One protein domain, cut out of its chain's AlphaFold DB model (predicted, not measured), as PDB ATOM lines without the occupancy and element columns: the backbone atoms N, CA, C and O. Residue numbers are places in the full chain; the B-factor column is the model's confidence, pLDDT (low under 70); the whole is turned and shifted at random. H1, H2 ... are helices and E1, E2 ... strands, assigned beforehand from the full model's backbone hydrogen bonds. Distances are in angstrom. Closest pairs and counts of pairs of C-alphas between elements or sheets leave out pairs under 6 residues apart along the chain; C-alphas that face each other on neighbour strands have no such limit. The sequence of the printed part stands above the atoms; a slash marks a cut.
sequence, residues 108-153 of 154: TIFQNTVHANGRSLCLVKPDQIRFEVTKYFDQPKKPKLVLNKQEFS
ATOM      1  N   THR A 108      10.287 -34.038 -36.778       89.94
ATOM      2  CA  THR A 108       9.324 -34.046 -37.887       89.94
ATOM      3  C   THR A 108       8.433 -32.810 -37.852       89.94
ATOM      4  O   THR A 108       8.268 -32.147 -38.872       89.94
ATOM      5  N   ILE A 109       7.893 -32.462 -36.681       89.38
ATOM      6  CA  ILE A 109       7.065 -31.262 -36.533       89.38
ATOM      7  C   ILE A 109       7.902 -30.010 -36.793       89.38
ATOM      8  O   ILE A 109       7.468 -29.144 -37.547       89.38
ATOM      9  N   PHE A 110       9.124 -29.945 -36.256       90.19
ATOM     10  CA  PHE A 110      10.045 -28.845 -36.537       90.19
ATOM     11  C   PHE A 110      10.288 -28.667 -38.045       90.19
ATOM     12  O   PHE A 110      10.116 -27.564 -38.562       90.19
ATOM     13  N   GLN A 111      10.631 -29.745 -38.759       89.94
ATOM     14  CA  GLN A 111      10.866 -29.730 -40.206       89.94
ATOM     15  C   GLN A 111       9.622 -29.295 -40.986       89.94
ATOM     16  O   GLN A 111       9.729 -28.479 -41.899       89.94
ATOM     17  N   ASN A 112       8.444 -29.786 -40.601       88.56
ATOM     18  CA  ASN A 112       7.188 -29.367 -41.218       88.56
ATOM     19  C   ASN A 112       6.933 -27.871 -41.020       88.56
ATOM     20  O   ASN A 112       6.521 -27.201 -41.964       88.56
ATOM     21  N   THR A 113       7.223 -27.332 -39.836       89.38
ATOM     22  CA  THR A 113       7.046 -25.907 -39.541       89.38
ATOM     23  C   THR A 113       8.032 -25.032 -40.320       89.38
ATOM     24  O   THR A 113       7.613 -24.064 -40.949       89.38
ATOM     25  N   VAL A 114       9.333 -25.360 -40.347       87.88
ATOM     26  CA  VAL A 114      10.333 -24.531 -41.058       87.88
ATOM     27  C   VAL A 114      10.228 -24.620 -42.584       87.88
ATOM     28  O   VAL A 114      10.671 -23.702 -43.272       87.88
ATOM     29  N   HIS A 115       9.628 -25.687 -43.117       87.62
ATOM     30  CA  HIS A 115       9.338 -25.837 -44.548       87.62
ATOM     31  C   HIS A 115       7.909 -25.417 -44.934       87.62
ATOM     32  O   HIS A 115       7.528 -25.590 -46.085       87.62
ATOM     33  N   ALA A 116       7.126 -24.862 -44.000       84.81
ATOM     34  CA  ALA A 116       5.742 -24.432 -44.224       84.81
ATOM     35  C   ALA A 116       4.787 -25.543 -44.729       84.81
ATOM     36  O   ALA A 116       3.818 -25.269 -45.434       84.81
ATOM     37  N   ASN A 117       5.006 -26.795 -44.317       84.25
ATOM     38  CA  ASN A 117       4.154 -27.943 -44.651       84.25
ATOM     39  C   ASN A 117       2.912 -28.003 -43.742       84.25
ATOM     40  O   ASN A 117       2.779 -28.892 -42.900       84.25
ATOM     41  N   GLY A 118       2.017 -27.022 -43.872       78.75
ATOM     42  CA  GLY A 118       0.728 -26.989 -43.163       78.75
ATOM     43  C   GLY A 118       0.795 -26.640 -41.671       78.75
ATOM     44  O   GLY A 118      -0.248 -26.547 -41.026       78.75
ATOM     45  N   ARG A 119       1.991 -26.405 -41.116       81.25
ATOM     46  CA  ARG A 119       2.204 -25.948 -39.734       81.25
ATOM     47  C   ARG A 119       2.894 -24.601 -39.695       81.25
ATOM     48  O   ARG A 119       3.767 -24.320 -40.513       81.25
ATOM     49  N   SER A 120       2.518 -23.785 -38.718       83.88
ATOM     50  CA  SER A 120       3.100 -22.448 -38.530       83.88
ATOM     51  C   SER A 120       3.837 -22.266 -37.209       83.88
ATOM     52  O   SER A 120       4.475 -21.237 -36.990       83.88
ATOM     53  N   LEU A 121       3.752 -23.261 -36.326       90.12
ATOM     54  CA  LEU A 121       4.226 -23.171 -34.956       90.12
ATOM     55  C   LEU A 121       5.023 -24.419 -34.594       90.12
ATOM     56  O   LEU A 121       4.727 -25.524 -35.043       90.12
ATOM     57  N   CYS A 122       6.068 -24.222 -33.800       91.19
ATOM     58  CA  CYS A 122       6.773 -25.306 -33.134       91.19
ATOM     59  C   CYS A 122       7.351 -24.802 -31.810       91.19
ATOM     60  O   CYS A 122       7.765 -23.644 -31.702       91.19
ATOM     61  N   LEU A 123       7.377 -25.668 -30.801       92.50
ATOM     62  CA  LEU A 123       8.077 -25.441 -29.548       92.50
ATOM     63  C   LEU A 123       9.395 -26.209 -29.574       92.50
ATOM     64  O   LEU A 123       9.409 -27.434 -29.637       92.50
ATOM     65  N   VAL A 124      10.515 -25.502 -29.474       91.00
ATOM     66  CA  VAL A 124      11.838 -26.129 -29.427       91.00
ATOM     67  C   VAL A 124      12.462 -25.885 -28.062       91.00
ATOM     68  O   VAL A 124      12.552 -24.748 -27.604       91.00
ATOM     69  N   LYS A 125      12.947 -26.960 -27.438       90.88
ATOM     70  CA  LYS A 125      13.860 -26.904 -26.296       90.88
ATOM     71  C   LYS A 125      15.291 -27.092 -26.812       90.88
ATOM     72  O   LYS A 125      15.661 -28.228 -27.106       90.88
ATOM     73  N   PRO A 126      16.071 -26.016 -27.001       88.88
ATOM     74  CA  PRO A 126      17.459 -26.147 -27.418       88.88
ATOM     75  C   PRO A 126      18.305 -26.721 -26.275       88.88
ATOM     76  O   PRO A 126      18.086 -26.393 -25.109       88.88
ATOM     77  N   ASP A 127      19.307 -27.524 -26.621       88.69
ATOM     78  CA  ASP A 127      20.313 -28.005 -25.666       88.69
ATOM     79  C   ASP A 127      21.332 -26.905 -25.354       88.69
ATOM     80  O   ASP A 127      21.904 -26.851 -24.266       88.69
ATOM     81  N   GLN A 128      21.583 -26.021 -26.328       89.56
ATOM     82  CA  GLN A 128      22.507 -24.902 -26.190       89.56
ATOM     83  C   GLN A 128      22.001 -23.658 -26.912       89.56
ATOM     84  O   GLN A 128      21.505 -23.721 -28.039       89.56
ATOM     85  N   ILE A 129      22.224 -22.512 -26.275       88.88
ATOM     86  CA  ILE A 129      21.998 -21.185 -26.835       88.88
ATOM     87  C   ILE A 129      23.358 -20.495 -26.916       88.88
ATOM     88  O   ILE A 129      24.059 -20.390 -25.910       88.88
ATOM     89  N   ARG A 130      23.751 -20.042 -28.106       87.44
ATOM     90  CA  ARG A 130      25.001 -19.305 -28.328       87.44
ATOM     91  C   ARG A 130      24.707 -17.974 -28.997       87.44
ATOM     92  O   ARG A 130      23.864 -17.890 -29.884       87.44
ATOM     93  N   PHE A 131      25.434 -16.944 -28.592       85.75
ATOM     94  CA  PHE A 131      25.392 -15.641 -29.236       85.75
ATOM     95  C   PHE A 131      26.639 -15.496 -30.100       85.75
ATOM     96  O   PHE A 131      27.766 -15.568 -29.615       85.75
ATOM     97  N   GLU A 132      26.423 -15.317 -31.390       86.06
ATOM     98  CA  GLU A 132      27.447 -15.076 -32.391       86.06
ATOM     99  C   GLU A 132      27.270 -13.672 -32.979       86.06
ATOM    100  O   GLU A 132      26.287 -12.971 -32.732       86.06
ATOM    101  N   VAL A 133      28.231 -13.257 -33.797       82.38
ATOM    102  CA  VAL A 133      28.138 -12.038 -34.594       82.38
ATOM    103  C   VAL A 133      28.353 -12.434 -36.045       82.38
ATOM    104  O   VAL A 133      29.395 -13.007 -36.369       82.38
ATOM    105  N   THR A 134      27.396 -12.141 -36.927       75.38
ATOM    106  CA  THR A 134      27.623 -12.339 -38.361       75.38
ATOM    107  C   THR A 134      28.723 -11.393 -38.833       75.38
ATOM    108  O   THR A 134      28.687 -10.187 -38.586       75.38
ATOM    109  N   LYS A 135      29.724 -11.958 -39.506       60.91
ATOM    110  CA  LYS A 135      30.773 -11.230 -40.222       60.91
ATOM    111  C   LYS A 135      30.667 -11.593 -41.701       60.91
ATOM    112  O   LYS A 135      31.389 -12.467 -42.165       60.91
ATOM    113  N   TYR A 136      29.747 -10.961 -42.422       67.81
ATOM    114  CA  TYR A 136      29.894 -10.887 -43.877       67.81
ATOM    115  C   TYR A 136      30.920  -9.791 -44.172       67.81
ATOM    116  O   TYR A 136      30.956  -8.788 -43.459       67.81
ATOM    117  N   PHE A 137      31.799 -10.016 -45.151       63.91
ATOM    118  CA  PHE A 137      32.965  -9.158 -45.413       63.91
ATOM    119  C   PHE A 137      32.578  -7.697 -45.727       63.91
ATOM    120  O   PHE A 137      33.376  -6.787 -45.531       63.91
ATOM    121  N   ASP A 138      31.333  -7.478 -46.144       76.81
ATOM    122  CA  ASP A 138      30.747  -6.230 -46.626       76.81
ATOM    123  C   ASP A 138      29.553  -5.718 -45.791       76.81
ATOM    124  O   ASP A 138      28.973  -4.689 -46.134       76.81
ATOM    125  N   GLN A 139      29.172  -6.384 -44.688       71.62
ATOM    126  CA  GLN A 139      28.046  -5.944 -43.848       71.62
ATOM    127  C   GLN A 139      28.457  -5.595 -42.415       71.62
ATOM    128  O   GLN A 139      29.342  -6.234 -41.835       71.62
ATOM    129  N   PRO A 140      27.772  -4.618 -41.786       77.00
ATOM    130  CA  PRO A 140      27.947  -4.349 -40.369       77.00
ATOM    131  C   PRO A 140      27.656  -5.607 -39.548       77.00
ATOM    132  O   PRO A 140      26.743  -6.377 -39.851       77.00
ATOM    133  N   LYS A 141      28.436  -5.787 -38.482       81.31
ATOM    134  CA  LYS A 141      28.263  -6.857 -37.498       81.31
ATOM    135  C   LYS A 141      26.822  -6.867 -36.989       81.31
ATOM    136  O   LYS A 141      26.392  -5.884 -36.388       81.31
ATOM    137  N   LYS A 142      26.100  -7.973 -37.182       80.81
ATOM    138  CA  LYS A 142      24.764  -8.156 -36.597       80.81
ATOM    139  C   LYS A 142      24.816  -9.250 -35.528       80.81
ATOM    140  O   LYS A 142      25.477 -10.270 -35.743       80.81
ATOM    141  N   PRO A 143      24.158  -9.056 -34.373       82.56
ATOM    142  CA  PRO A 143      24.017 -10.120 -33.390       82.56
ATOM    143  C   PRO A 143      23.249 -11.289 -34.016       82.56
ATOM    144  O   PRO A 143      22.256 -11.092 -34.716       82.56
ATOM    145  N   LYS A 144      23.724 -12.506 -33.771       84.94
ATOM    146  CA  LYS A 144      23.133 -13.755 -34.249       84.94
ATOM    147  C   LYS A 144      22.900 -14.667 -33.056       84.94
ATOM    148  O   LYS A 144      23.831 -14.980 -32.323       84.94
ATOM    149  N   LEU A 145      21.664 -15.109 -32.874       84.06
ATOM    150  CA  LEU A 145      21.338 -16.168 -31.927       84.06
ATOM    151  C   LEU A 145      21.455 -17.515 -32.641       84.06
ATOM    152  O   LEU A 145      20.847 -17.709 -33.692       84.06
ATOM    153  N   VAL A 146      22.232 -18.433 -32.080       84.56
ATOM    154  CA  VAL A 146      22.349 -19.813 -32.552       84.56
ATOM    155  C   VAL A 146      21.740 -20.732 -31.508       84.56
ATOM    156  O   VAL A 146      22.150 -20.733 -30.348       84.56
ATOM    157  N   LEU A 147      20.749 -21.505 -31.937       84.75
ATOM    158  CA  LEU A 147      20.073 -22.509 -31.129       84.75
ATOM    159  C   LEU A 147      20.500 -23.879 -31.641       84.75
ATOM    160  O   LEU A 147      20.258 -24.197 -32.802       84.75
ATOM    161  N   ASN A 148      21.126 -24.680 -30.783       83.25
ATOM    162  CA  ASN A 148      21.520 -26.040 -31.131       83.25
ATOM    163  C   ASN A 148      20.636 -27.035 -30.385       83.25
ATOM    164  O   ASN A 148      20.470 -26.932 -29.167       83.25
ATOM    165  N   LYS A 149      20.127 -28.022 -31.119       81.00
ATOM    166  CA  LYS A 149      19.500 -29.228 -30.580       81.00
ATOM    167  C   LYS A 149      20.178 -30.430 -31.230       81.00
ATOM    168  O   LYS A 149      20.215 -30.523 -32.459       81.00
ATOM    169  N   GLN A 150      20.769 -31.310 -30.425       80.50
ATOM    170  CA  GLN A 150      21.606 -32.414 -30.910       80.50
ATOM    171  C   GLN A 150      20.830 -33.328 -31.865       80.50
ATOM    172  O   GLN A 150      21.346 -33.697 -32.915       80.50
ATOM    173  N   GLU A 151      19.553 -33.578 -31.565       75.69
ATOM    174  CA  GLU A 151      18.618 -34.352 -32.397       75.69
ATOM    175  C   GLU A 151      18.491 -33.829 -33.845       75.69
ATOM    176  O   GLU A 151      18.160 -34.581 -34.762       75.69
ATOM    177  N   PHE A 152      18.743 -32.536 -34.073       72.56
ATOM    178  CA  PHE A 152      18.567 -31.883 -35.376       72.56
ATOM    179  C   PHE A 152      19.883 -31.716 -36.149       72.56
ATOM    180  O   PHE A 152      19.860 -31.221 -37.272       72.56
ATOM    181  N   SER A 153      21.023 -32.110 -35.569       61.41
ATOM    182  CA  SER A 153      22.368 -31.813 -36.097       61.41
ATOM    183  C   SER A 153      22.935 -32.883 -37.050       61.41
ATOM    184  O   SER A 153      24.143 -32.897 -37.277       61.41
TER     185      SER A 153
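This is residues 108 to 153 of the 154 residues of an uncharacterized protein of Gracilibacillus boraciitolerans JCM 21714 (UniProt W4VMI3). A long two-stranded hairpin, E1 and E2, makes one arm of the model, and a short helix, H1, is set off from it beyond the hairpin's open end, with the long unnamed stretch of residues 115 to 127 leading from the helix to E1. The printed part has 46 residues, with one named helix and two named strands in the order H1, E1, E2 along the chain. The sheet has the order E1 - E2 and is antiparallel; the class is mixed, helices and strands, with under half of the residues in named elements. The whole is only just loose, close to extended, with a radius of gyration of the C-alphas of 13.8 A, and is elongated, spanning 36 by 23 by 16 A.

E1, residues 128 to 134, and E2, residues 142 to 148, are antiparallel neighbours and form a hairpin, with 152 degrees between their directions. C-alphas 131 and 145 face each other at 4.9 A. N 130 and O 146 are within hydrogen-bond range at 2.8 A, as are N 144 and O 132 at 2.8 A. H1, residues 108 to 114, and E2 are apart. In H1 every O i to N i+4 pair is within hydrogen-bond range.

E1 begins at C-alpha 128 (22.507, -24.902, -26.190) and is 18.2 A long from first to last C-alpha. E2 is 19.0 A long and ends at C-alpha 148 (21.520, -26.040, -31.131). H1 begins at C-alpha 108 (9.324, -34.046, -37.887) and is 10.1 A long.

The two C-alphas farthest apart are those of Gly 118 and Phe 137, at 36.9 A. The link from H1 to E1, 13 residues, is long; that from E1 to E2, 7 residues, is short. The printed part has no cut. The mean pLDDT of the printed part is 82.8, with residues 135 to 137 and residue 153 under 70.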